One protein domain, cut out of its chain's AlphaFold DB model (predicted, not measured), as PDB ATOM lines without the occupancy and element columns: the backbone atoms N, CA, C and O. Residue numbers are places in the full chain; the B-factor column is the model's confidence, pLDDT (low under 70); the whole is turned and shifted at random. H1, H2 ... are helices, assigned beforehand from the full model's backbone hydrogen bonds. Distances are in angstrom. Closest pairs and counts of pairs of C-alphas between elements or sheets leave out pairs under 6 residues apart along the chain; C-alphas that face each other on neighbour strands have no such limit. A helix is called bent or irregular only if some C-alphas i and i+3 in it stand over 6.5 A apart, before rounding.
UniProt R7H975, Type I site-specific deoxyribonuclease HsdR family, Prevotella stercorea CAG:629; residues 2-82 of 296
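What this domain is: This is residues 2 to 82 of the 296 residues of the protein "Type I site-specific deoxyribonuclease HsdR family" of Prevotella stercorea CAG:629 (UniProt R7H975). Two long helices, H2 and H4, lie side by side and run opposite ways, making most of a rod; short H3 folds back from the end of H2 at one end of the rod, and short H1 packs on residues 66 to 73 of H4. The printed part has 81 residues with four named helices, in the order H1, H2, H3, H4, and no named strand; it is all helix. It is only just loose, close to compact, with a radius of gyration of the C-alphas of 14.3 A, and spans 48 by 21 by 16 A.

Where its parts are: After residues 2 to 9, H1 takes residues 10 to 18, from C-alpha 10 at (11.554, 13.256, 166.351). H2, residues 23 to 46, is 34.4 A long and the longest helix by residues. H3 takes residues 49 to 56. H4, residues 60 to 81, is 32.5 A long and ends with C-alpha 81 at (30.488, 22.820, 152.515); it is irregular, with C-alphas 61 and 64 7.3 A apart.

How they stand to each other: H2 and H4 touch at a shallow tilt of 24 degrees, opposite ways; their closest C-alphas, of Arg 30 and Ile 67, are 5.6 A apart. H1 touches H4 at residues 66 to 73 alone, at a shallow tilt of 28 degrees, the same way; the closest C-alphas, of Asp 18 and Arg 73, are 6.8 A apart. H1 and H2 are close but not clearly touching, with the closest C-alphas, of Ile 17 and Leu 26, 7.6 A apart. H2 and H3 form a helical hairpin at a steep tilt of 38 degrees, where H2 touches H3 with residues 40 to 44 alone; the closest C-alphas, of Arg 44 and Lys 52, are 6.3 A apart. H3 and H4 meet only through their link, and H1 and H3 are apart. Every O i to N i+4 pair is within hydrogen-bond range in H1, H2 and H3; in H4, 16 of 18 are.

The domain as a whole: The C-alphas farthest apart, of Glu 49 and Asn 82, are 48.5 A apart. The printed part has no cut, and its three links between helices are tight. The mean pLDDT of the printed part is 81.1; residues 58 to 61 and 78 to 82 are under 70.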
ATOM      1  N   LEU A   2       5.540  20.558 155.183       73.56
ATOM      2  CA  LEU A   2       5.548  19.784 156.446       73.56
ATOM      3  C   LEU A   2       4.919  18.384 156.342       73.56
ATOM      4  O   LEU A   2       5.333  17.488 157.058       73.56
ATOM      5  N   PHE A   3       3.968  18.188 155.423       78.25
ATOM      6  CA  PHE A   3       3.356  16.884 155.135       78.25
ATOM      7  C   PHE A   3       4.364  15.790 154.744       78.25
ATOM      8  O   PHE A   3       4.099  14.615 154.953       78.25
ATOM      9  N   ASN A   4       5.517  16.170 154.187       80.88
ATOM     10  CA  ASN A   4       6.538  15.219 153.745       80.88
ATOM     11  C   ASN A   4       7.430  14.728 154.894       80.88
ATOM     12  O   ASN A   4       8.319  13.920 154.650       80.88
ATOM     13  N   PHE A   5       7.221  15.237 156.111       83.69
ATOM     14  CA  PHE A   5       8.043  14.928 157.268       83.69
ATOM     15  C   PHE A   5       7.192  14.428 158.432       83.69
ATOM     16  O   PHE A   5       6.120  14.959 158.731       83.69
ATOM     17  N   THR A   6       7.712  13.433 159.138       83.38
ATOM     18  CA  THR A   6       7.113  12.899 160.358       83.38
ATOM     19  C   THR A   6       7.367  13.886 161.498       83.38
ATOM     20  O   THR A   6       8.442  13.902 162.076       83.38
ATOM     21  N   THR A   7       6.412  14.765 161.806       81.62
ATOM     22  CA  THR A   7       6.596  15.867 162.787       81.62
ATOM     23  C   THR A   7       6.193  15.510 164.224       81.62
ATOM     24  O   THR A   7       6.444  16.272 165.162       81.62
ATOM     25  N   ASP A   8       5.594  14.337 164.410       78.62
ATOM     26  CA  ASP A   8       5.156  13.754 165.678       78.62
ATOM     27  C   ASP A   8       6.163  12.744 166.262       78.62
ATOM     28  O   ASP A   8       6.128  12.470 167.461       78.62
ATOM     29  N   ASN A   9       7.106  12.250 165.451       81.88
ATOM     30  CA  ASN A   9       8.227  11.412 165.880       81.88
ATOM     31  C   ASN A   9       9.569  12.056 165.506       81.88
ATOM     32  O   ASN A   9       9.969  12.076 164.345       81.88
ATOM     33  N   MET A  10      10.292  12.531 166.520       79.19
ATOM     34  CA  MET A  10      11.554  13.256 166.351       79.19
ATOM     35  C   MET A  10      12.680  12.415 165.742       79.19
ATOM     36  O   MET A  10      13.529  12.945 165.032       79.19
ATOM     37  N   GLU A  11      12.711  11.112 166.022       74.25
ATOM     38  CA  GLU A  11      13.753  10.239 165.479       74.25
ATOM     39  C   GLU A  11      13.570  10.053 163.973       74.25
ATOM     40  O   GLU A  11      14.528  10.156 163.208       74.25
ATOM     41  N   GLU A  12      12.329   9.816 163.555       81.88
ATOM     42  CA  GLU A  12      11.991   9.656 162.145       81.88
ATOM     43  C   GLU A  12      12.166  10.973 161.385       81.88
ATOM     44  O   GLU A  12      12.747  10.986 160.303       81.88
ATOM     45  N   PHE A  13      11.770  12.093 162.000       87.56
ATOM     46  CA  PHE A  13      12.047  13.428 161.478       87.56
ATOM     47  C   PHE A  13      13.536  13.629 161.191       87.56
ATOM     48  O   PHE A  13      13.902  14.091 160.112       87.56
ATOM     49  N   ARG A  14      14.403  13.265 162.149       78.69
ATOM     50  CA  ARG A  14      15.851  13.448 162.022       78.69
ATOM     51  C   ARG A  14      16.435  12.598 160.894       78.69
ATOM     52  O   ARG A  14      17.178  13.131 160.077       78.69
ATOM     53  N   LYS A  15      16.041  11.321 160.797       80.31
ATOM     54  CA  LYS A  15      16.440  10.446 159.678       80.31
ATOM     55  C   LYS A  15      16.058  11.061 158.333       80.31
ATOM     56  O   LYS A  15      16.894  11.150 157.444       80.31
ATOM     57  N   GLN A  16      14.831  11.569 158.224       86.38
ATOM     58  CA  GLN A  16      14.335  12.189 156.997       86.38
ATOM     59  C   GLN A  16      15.102  13.461 156.621       86.38
ATOM     60  O   GLN A  16      15.434  13.636 155.454       86.38
ATOM     61  N   ILE A  17      15.410  14.355 157.570       90.00
ATOM     62  CA  ILE A  17      16.185  15.573 157.258       90.00
ATOM     63  C   ILE A  17      17.673  15.282 157.016       90.00
ATOM     64  O   ILE A  17      18.322  16.043 156.297       90.00
ATOM     65  N   ASP A  18      18.222  14.202 157.581       80.88
ATOM     66  CA  ASP A  18      19.600  13.769 157.321       80.88
ATOM     67  C   ASP A  18      19.781  13.248 155.886       80.88
ATOM     68  O   ASP A  18      20.865  13.400 155.329       80.88
ATOM     69  N   GLU A  19      18.719  12.730 155.262       84.69
ATOM     70  CA  GLU A  19      18.679  12.365 153.836       84.69
ATOM     71  C   GLU A  19      18.513  13.580 152.899       84.69
ATOM     72  O   GLU A  19      18.676  13.464 151.683       84.69
ATOM     73  N   VAL A  20      18.191  14.766 153.434       86.44
ATOM     74  CA  VAL A  20      18.068  15.992 152.635       86.44
ATOM     75  C   VAL A  20      19.435  16.649 152.495       86.44
ATOM     76  O   VAL A  20      19.947  17.264 153.432       86.44
ATOM     77  N   ASP A  21      20.008  16.561 151.299       76.44
ATOM     78  CA  ASP A  21      21.268  17.235 150.956       76.44
ATOM     79  C   ASP A  21      21.058  18.655 150.404       76.44
ATOM     80  O   ASP A  21      21.957  19.489 150.464       76.44
ATOM     81  N   ASN A  22      19.863  18.973 149.890       84.75
ATOM     82  CA  ASN A  22      19.566  20.311 149.380       84.75
ATOM     83  C   ASN A  22      19.346  21.308 150.532       84.75
ATOM     84  O   ASN A  22      18.323  21.270 151.225       84.75
ATOM     85  N   LYS A  23      20.284  22.246 150.693       85.56
ATOM     86  CA  LYS A  23      20.243  23.270 151.740       85.56
ATOM     87  C   LYS A  23      19.065  24.240 151.613       85.56
ATOM     88  O   LYS A  23      18.505  24.631 152.637       85.56
ATOM     89  N   ASP A  24      18.648  24.588 150.397       87.12
ATOM     90  CA  ASP A  24      17.499  25.478 150.187       87.12
ATOM     91  C   ASP A  24      16.212  24.834 150.713       87.12
ATOM     92  O   ASP A  24      15.430  25.486 151.408       87.12
ATOM     93  N   SER A  25      16.054  23.521 150.506       88.00
ATOM     94  CA  SER A  25      14.930  22.750 151.048       88.00
ATOM     95  C   SER A  25      14.900  22.756 152.579       88.00
ATOM     96  O   SER A  25      13.830  22.819 153.184       88.00
ATOM     97  N   LEU A  26      16.067  22.709 153.229       89.81
ATOM     98  CA  LEU A  26      16.162  22.777 154.689       89.81
ATOM     99  C   LEU A  26      15.868  24.186 155.219       89.81
ATOM    100  O   LEU A  26      15.187  24.327 156.235       89.81
ATOM    101  N   TYR A  27      16.325  25.238 154.531       89.12
ATOM    102  CA  TYR A  27      15.965  26.614 154.885       89.12
ATOM    103  C   TYR A  27      14.460  26.857 154.766       89.12
ATOM    104  O   TYR A  27      13.864  27.459 155.664       89.12
ATOM    105  N   GLU A  28      13.834  26.354 153.704       90.62
ATOM    106  CA  GLU A  28      12.391  26.450 153.501       90.62
ATOM    107  C   GLU A  28      11.618  25.686 154.590       90.62
ATOM    108  O   GLU A  28      10.661  26.216 155.169       90.62
ATOM    109  N   LEU A  29      12.092  24.493 154.973       91.88
ATOM    110  CA  LEU A  29      11.529  23.716 156.078       91.88
ATOM    111  C   LEU A  29      11.626  24.467 157.416       91.88
ATOM    112  O   LEU A  29      10.637  24.559 158.148       91.88
ATOM    113  N   ARG A  30      12.786  25.062 157.724       92.62
ATOM    114  CA  ARG A  30      12.998  25.863 158.944       92.62
ATOM    115  C   ARG A  30      12.081  27.086 158.991       92.62
ATOM    116  O   ARG A  30      11.518  27.391 160.046       92.62
ATOM    117  N   ASN A  31      11.931  27.785 157.866       91.25
ATOM    118  CA  ASN A  31      11.053  28.950 157.761       91.25
ATOM    119  C   ASN A  31       9.591  28.543 157.972       91.25
ATOM    120  O   ASN A  31       8.913  29.137 158.807       91.25
ATOM    121  N   THR A  32       9.153  27.454 157.337       91.06
ATOM    122  CA  THR A  32       7.796  26.911 157.498       91.06
ATOM    123  C   THR A  32       7.496  26.546 158.960       91.06
ATOM    124  O   THR A  32       6.430  26.864 159.488       91.06
ATOM    125  N   LEU A  33       8.444  25.914 159.662       90.12
ATOM    126  CA  LEU A  33       8.304  25.609 161.092       90.12
ATOM    127  C   LEU A  33       8.270  26.880 161.962       90.12
ATOM    128  O   LEU A  33       7.544  26.938 162.957       90.12
ATOM    129  N   SER A  34       9.029  27.912 161.588       88.25
ATOM    130  CA  SER A  34       9.053  29.201 162.293       88.25
ATOM    131  C   SER A  34       7.735  29.962 162.141       88.25
ATOM    132  O   SER A  34       7.221  30.503 163.123       88.25
ATOM    133  N   GLU A  35       7.143  29.940 160.949       89.75
ATOM    134  CA  GLU A  35       5.801  30.468 160.691       89.75
ATOM    135  C   GLU A  35       4.745  29.710 161.500       89.75
ATOM    136  O   GLU A  35       3.921  30.330 162.176       89.75
ATOM    137  N   ALA A  36       4.820  28.375 161.540       87.38
ATOM    138  CA  ALA A  36       3.931  27.564 162.368       87.38
ATOM    139  C   ALA A  36       4.042  27.935 163.861       87.38
ATOM    140  O   ALA A  36       3.026  28.110 164.535       87.38
ATOM    141  N   LYS A  37       5.262  28.140 164.377       87.62
ATOM    142  CA  LYS A  37       5.495  28.619 165.751       87.62
ATOM    143  C   LYS A  37       4.884  30.005 165.991       87.62
ATOM    144  O   LYS A  37       4.301  30.237 167.052       87.62
ATOM    145  N   ALA A  38       5.008  30.921 165.032       86.44
ATOM    146  CA  ALA A  38       4.428  32.259 165.128       86.44
ATOM    147  C   ALA A  38       2.893  32.202 165.194       86.44
ATOM    148  O   ALA A  38       2.302  32.799 166.096       86.44
ATOM    149  N   ILE A  39       2.262  31.409 164.322       86.75
ATOM    150  CA  ILE A  39       0.807  31.190 164.304       86.75
ATOM    151  C   ILE A  39       0.334  30.604 165.639       86.75
ATOM    152  O   ILE A  39      -0.613  31.105 166.242       86.75
ATOM    153  N   VAL A  40       1.027  29.585 166.154       85.69
ATOM    154  CA  VAL A  40       0.732  28.981 167.461       85.69
ATOM    155  C   VAL A  40       0.751  30.024 168.578       85.69
ATOM    156  O   VAL A  40      -0.163  30.075 169.401       85.69
ATOM    157  N   ASN A  41       1.790  30.860 168.624       85.38
ATOM    158  CA  ASN A  41       1.922  31.892 169.650       85.38
ATOM    159  C   ASN A  41       0.832  32.965 169.522       85.38
ATOM    160  O   ASN A  41       0.310  33.436 170.536       85.38
ATOM    161  N   GLN A  42       0.448  33.308 168.293       88.00
ATOM    162  CA  GLN A  42      -0.632  34.246 168.018       88.00
ATOM    163  C   GLN A  42      -1.987  33.701 168.482       88.00
ATOM    164  O   GLN A  42      -2.703  34.400 169.194       88.00
ATOM    165  N   VAL A  43      -2.318  32.445 168.165       86.25
ATOM    166  CA  VAL A  43      -3.569  31.802 168.611       86.25
ATOM    167  C   VAL A  43      -3.603  31.651 170.135       86.25
ATOM    168  O   VAL A  43      -4.635  31.898 170.754       86.25
ATOM    169  N   ARG A  44      -2.476  31.321 170.778       84.12
ATOM    170  CA  ARG A  44      -2.395  31.278 172.251       84.12
ATOM    171  C   ARG A  44      -2.696  32.631 172.893       84.12
ATOM    172  O   ARG A  44      -3.368  32.676 173.919       84.12
ATOM    173  N   SER A  45      -2.209  33.710 172.287       86.56
ATOM    174  CA  SER A  45      -2.322  35.064 172.840       86.56
ATOM    175  C   SER A  45      -3.669  35.723 172.531       86.56
ATOM    176  O   SER A  45      -4.220  36.416 173.382       86.56
ATOM    177  N   PHE A  46      -4.210  35.497 171.330       87.19
ATOM    178  CA  PHE A  46      -5.335  36.267 170.783       87.19
ATOM    179  C   PHE A  46      -6.476  35.411 170.212       87.19
ATOM    180  O   PHE A  46      -7.470  35.964 169.751       87.19
ATOM    181  N   GLY A  47      -6.352  34.082 170.214       85.62
ATOM    182  CA  GLY A  47      -7.388  33.177 169.713       85.62
ATOM    183  C   GLY A  47      -8.605  33.093 170.636       85.62
ATOM    184  O   GLY A  47      -8.493  33.259 171.858       85.62
ATOM    185  N   ASP A  48      -9.761  32.801 170.044       88.69
ATOM    186  CA  ASP A  48     -10.967  32.438 170.785       88.69
ATOM    187  C   ASP A  48     -10.825  31.052 171.446       88.69
ATOM    188  O   ASP A  48      -9.900  30.282 171.166       88.69
ATOM    189  N   GLU A  49     -11.724  30.743 172.382       84.56
ATOM    190  CA  GLU A  49     -11.642  29.508 173.175       84.56
ATOM    191  C   GLU A  49     -11.797  28.242 172.321       84.56
ATOM    192  O   GLU A  49     -11.138  27.235 172.584       84.56
ATOM    193  N   GLU A  50     -12.587  28.303 171.245       86.12
ATOM    194  CA  GLU A  50     -12.731  27.190 170.303       86.12
ATOM    195  C   GLU A  50     -11.418  26.913 169.552       86.12
ATOM    196  O   GLU A  50     -10.964  25.766 169.472       86.12
ATOM    197  N   THR A  51     -10.759  27.956 169.035       83.12
ATOM    198  CA  THR A  51      -9.493  27.809 168.308       83.12
ATOM    199  C   THR A  51      -8.365  27.396 169.250       83.12
ATOM    200  O   THR A  51      -7.541  26.561 168.881       83.12
ATOM    201  N   LYS A  52      -8.342  27.894 170.493       84.31
ATOM    202  CA  LYS A  52      -7.384  27.446 171.517       84.31
ATOM    203  C   LYS A  52      -7.566  25.974 171.893       84.31
ATOM    204  O   LYS A  52      -6.565  25.274 172.036       84.31
ATOM    205  N   GLN A  53      -8.802  25.478 172.006       82.06
ATOM    206  CA  GLN A  53      -9.065  24.052 172.249       82.06
ATOM    207  C   GLN A  53      -8.603  23.174 171.082       82.06
ATOM    208  O   GLN A  53      -7.927  22.168 171.299       82.06
ATOM    209  N   LYS A  54      -8.898  23.582 169.841       79.00
ATOM    210  CA  LYS A  54      -8.391  22.905 168.637       79.00
ATOM    211  C   LYS A  54      -6.863  22.899 168.610       79.00
ATOM    212  O   LYS A  54      -6.259  21.863 168.349       79.00
ATOM    213  N   LEU A  55      -6.234  24.020 168.963       80.38
ATOM    214  CA  LEU A  55      -4.783  24.137 169.070       80.38
ATOM    215  C   LEU A  55      -4.211  23.178 170.129       80.38
ATOM    216  O   LEU A  55      -3.237  22.489 169.858       80.38
ATOM    217  N   ALA A  56      -4.824  23.079 171.310       72.94
ATOM    218  CA  ALA A  56      -4.366  22.192 172.383       72.94
ATOM    219  C   ALA A  56      -4.400  20.696 172.011       72.94
ATOM    220  O   ALA A  56      -3.641  19.915 172.580       72.94
ATOM    221  N   SER A  57      -5.247  20.303 171.053       70.31
ATOM    222  CA  SER A  57      -5.323  18.924 170.547       70.31
ATOM    223  C   SER A  57      -4.214  18.548 169.554       70.31
ATOM    224  O   SER A  57      -4.048  17.371 169.240       70.31
ATOM    225  N   LEU A  58      -3.444  19.525 169.064       69.50
ATOM    226  CA  LEU A  58      -2.342  19.299 168.131       69.50
ATOM    227  C   LEU A  58      -1.010  19.111 168.887       69.50
ATOM    228  O   LEU A  58      -0.780  19.774 169.902       69.50
ATOM    229  N   PRO A  59      -0.078  18.280 168.377       65.12
ATOM    230  CA  PRO A  59       1.218  17.999 169.005       65.12
ATOM    231  C   PRO A  59       2.220  19.159 168.825       65.12
ATOM    232  O   PRO A  59       3.307  19.016 168.286       65.12
ATOM    233  N   ILE A  60       1.854  20.353 169.281       64.31
ATOM    234  CA  ILE A  60       2.562  21.618 169.026       64.31
ATOM    235  C   ILE A  60       3.828  21.786 169.875       64.31
ATOM    236  O   ILE A  60       4.697  22.602 169.557       64.31
ATOM    237  N   GLY A  61       3.946  21.028 170.969       61.25
ATOM    238  CA  GLY A  61       5.087  21.100 171.888       61.25
ATOM    239  C   GLY A  61       6.437  20.802 171.228       61.25
ATOM    240  O   GLY A  61       7.466  21.205 171.759       61.25
ATOM    241  N   THR A  62       6.437  20.154 170.060       73.62
ATOM    242  CA  THR A  62       7.641  19.718 169.348       73.62
ATOM    243  C   THR A  62       8.162  20.734 168.330       73.62
ATOM    244  O   THR A  62       9.312  20.614 167.925       73.62
ATOM    245  N   ILE A  63       7.392  21.766 167.945       82.19
ATOM    246  CA  ILE A  63       7.790  22.708 166.875       82.19
ATOM    247  C   ILE A  63       9.134  23.403 167.156       82.19
ATOM    248  O   ILE A  63       9.971  23.428 166.254       82.19
ATOM    249  N   PRO A  64       9.406  23.948 168.363       80.00
ATOM    250  CA  PRO A  64      10.717  24.525 168.657       80.00
ATOM    251  C   PRO A  64      11.855  23.515 168.483       80.00
ATOM    252  O   PRO A  64      12.889  23.866 167.929       80.00
ATOM    253  N   THR A  65      11.635  22.265 168.890       77.44
ATOM    254  CA  THR A  65      12.601  21.171 168.742       77.44
ATOM    255  C   THR A  65      12.831  20.820 167.272       77.44
ATOM    256  O   THR A  65      13.975  20.688 166.858       77.44
ATOM    257  N   LEU A  66      11.776  20.755 166.452       85.38
ATOM    258  CA  LEU A  66      11.898  20.536 165.006       85.38
ATOM    259  C   LEU A  66      12.730  21.645 164.339       85.38
ATOM    260  O   LEU A  66      13.587  21.357 163.510       85.38
ATOM    261  N   ILE A  67      12.517  22.913 164.720       83.62
ATOM    262  CA  ILE A  67      13.314  24.050 164.218       83.62
ATOM    263  C   ILE A  67      14.790  23.865 164.572       83.62
ATOM    264  O   ILE A  67      15.655  24.094 163.723       83.62
ATOM    265  N   THR A  68      15.074  23.458 165.809       77.31
ATOM    266  CA  THR A  68      16.429  23.174 166.284       77.31
ATOM    267  C   THR A  68      17.087  22.067 165.455       77.31
ATOM    268  O   THR A  68      18.175  22.288 164.935       77.31
ATOM    269  N   GLU A  69      16.409  20.943 165.206       81.12
ATOM    270  CA  GLU A  69      16.967  19.835 164.412       81.12
ATOM    271  C   GLU A  69      17.257  20.216 162.953       81.12
ATOM    272  O   GLU A  69      18.321  19.892 162.418       81.12
ATOM    273  N   VAL A  70      16.355  20.965 162.309       86.44
ATOM    274  CA  VAL A  70      16.594  21.477 160.949       86.44
ATOM    275  C   VAL A  70      17.757  22.469 160.938       86.44
ATOM    276  O   VAL A  70      18.572  22.455 160.018       86.44
ATOM    277  N   THR A  71      17.872  23.306 161.972       78.88
ATOM    278  CA  THR A  71      18.990  24.248 162.119       78.88
ATOM    279  C   THR A  71      20.315  23.503 162.269       78.88
ATOM    280  O   THR A  71      21.242  23.803 161.522       78.88
ATOM    281  N   HIS A  72      20.379  22.465 163.106       77.56
ATOM    282  CA  HIS A  72      21.571  21.624 163.233       77.56
ATOM    283  C   HIS A  72      21.940  20.936 161.918       77.56
ATOM    284  O   HIS A  72      23.114  20.870 161.566       77.56
ATOM    285  N   ARG A  73      20.959  20.440 161.148       82.00
ATOM    286  CA  ARG A  73      21.231  19.846 159.829       82.00
ATOM    287  C   ARG A  73      21.819  20.871 158.859       82.00
ATOM    288  O   ARG A  73      22.801  20.566 158.185       82.00
ATOM    289  N   ILE A  74      21.263  22.081 158.813       81.19
ATOM    290  CA  ILE A  74      21.804  23.186 158.008       81.19
ATOM    291  C   ILE A  74      23.235  23.519 158.444       81.19
ATOM    292  O   ILE A  74      24.104  23.698 157.595       81.19
ATOM    293  N   GLU A  75      23.496  23.590 159.748       71.00
ATOM    294  CA  GLU A  75      24.829  23.852 160.299       71.00
ATOM    295  C   GLU A  75      25.823  22.742 159.951       71.00
ATOM    296  O   GLU A  75      26.935  23.051 159.534       71.00
ATOM    297  N   ARG A  76      25.416  21.465 160.011       71.62
ATOM    298  CA  ARG A  76      26.229  20.332 159.538       71.62
ATOM    299  C   ARG A  76      26.580  20.469 158.061       71.62
ATOM    300  O   ARG A  76      27.741  20.305 157.699       71.62
ATOM    301  N   ILE A  77      25.606  20.788 157.208       75.88
ATOM    302  CA  ILE A  77      25.857  20.992 155.775       75.88
ATOM    303  C   ILE A  77      26.798  22.179 155.567       75.88
ATOM    304  O   ILE A  77      27.795  22.042 154.872       75.88
ATOM    305  N   ASN A  78      26.555  23.315 156.227       69.75
ATOM    306  CA  ASN A  78      27.437  24.480 156.149       69.75
ATOM    307  C   ASN A  78      28.861  24.152 156.612       69.75
ATOM    308  O   ASN A  78      29.827  24.616 156.012       69.75
ATOM    309  N   LEU A  79      29.000  23.338 157.656       63.50
ATOM    310  CA  LEU A  79      30.291  22.888 158.151       63.50
ATOM    311  C   LEU A  79      31.028  22.006 157.130       63.50
ATOM    312  O   LEU A  79      32.242  22.128 156.980       63.50
ATOM    313  N   LEU A  80      30.305  21.132 156.428       63.03
ATOM    314  CA  LEU A  80      30.858  20.253 155.395       63.03
ATOM    315  C   LEU A  80      31.152  20.987 154.075       63.03
ATOM    316  O   LEU A  80      32.096  20.620 153.378       63.03
ATOM    317  N   GLU A  81      30.367  22.014 153.739       63.09
ATOM    318  CA  GLU A  81      30.488  22.820 152.515       63.09
ATOM    319  C   GLU A  81      31.488  23.978 152.637       63.09
ATOM    320  O   GLU A  81      31.985  24.460 151.614       63.09
ATOM    321  N   ASN A  82      31.799  24.434 153.859       54.22
ATOM    322  CA  ASN A  82      32.755  25.516 154.096       54.22
ATOM    323  C   ASN A  82      34.182  25.078 153.733       54.22
ATOM    324  O   ASN A  82      34.986  24.647 154.557       54.22
TER     325      ASN A  82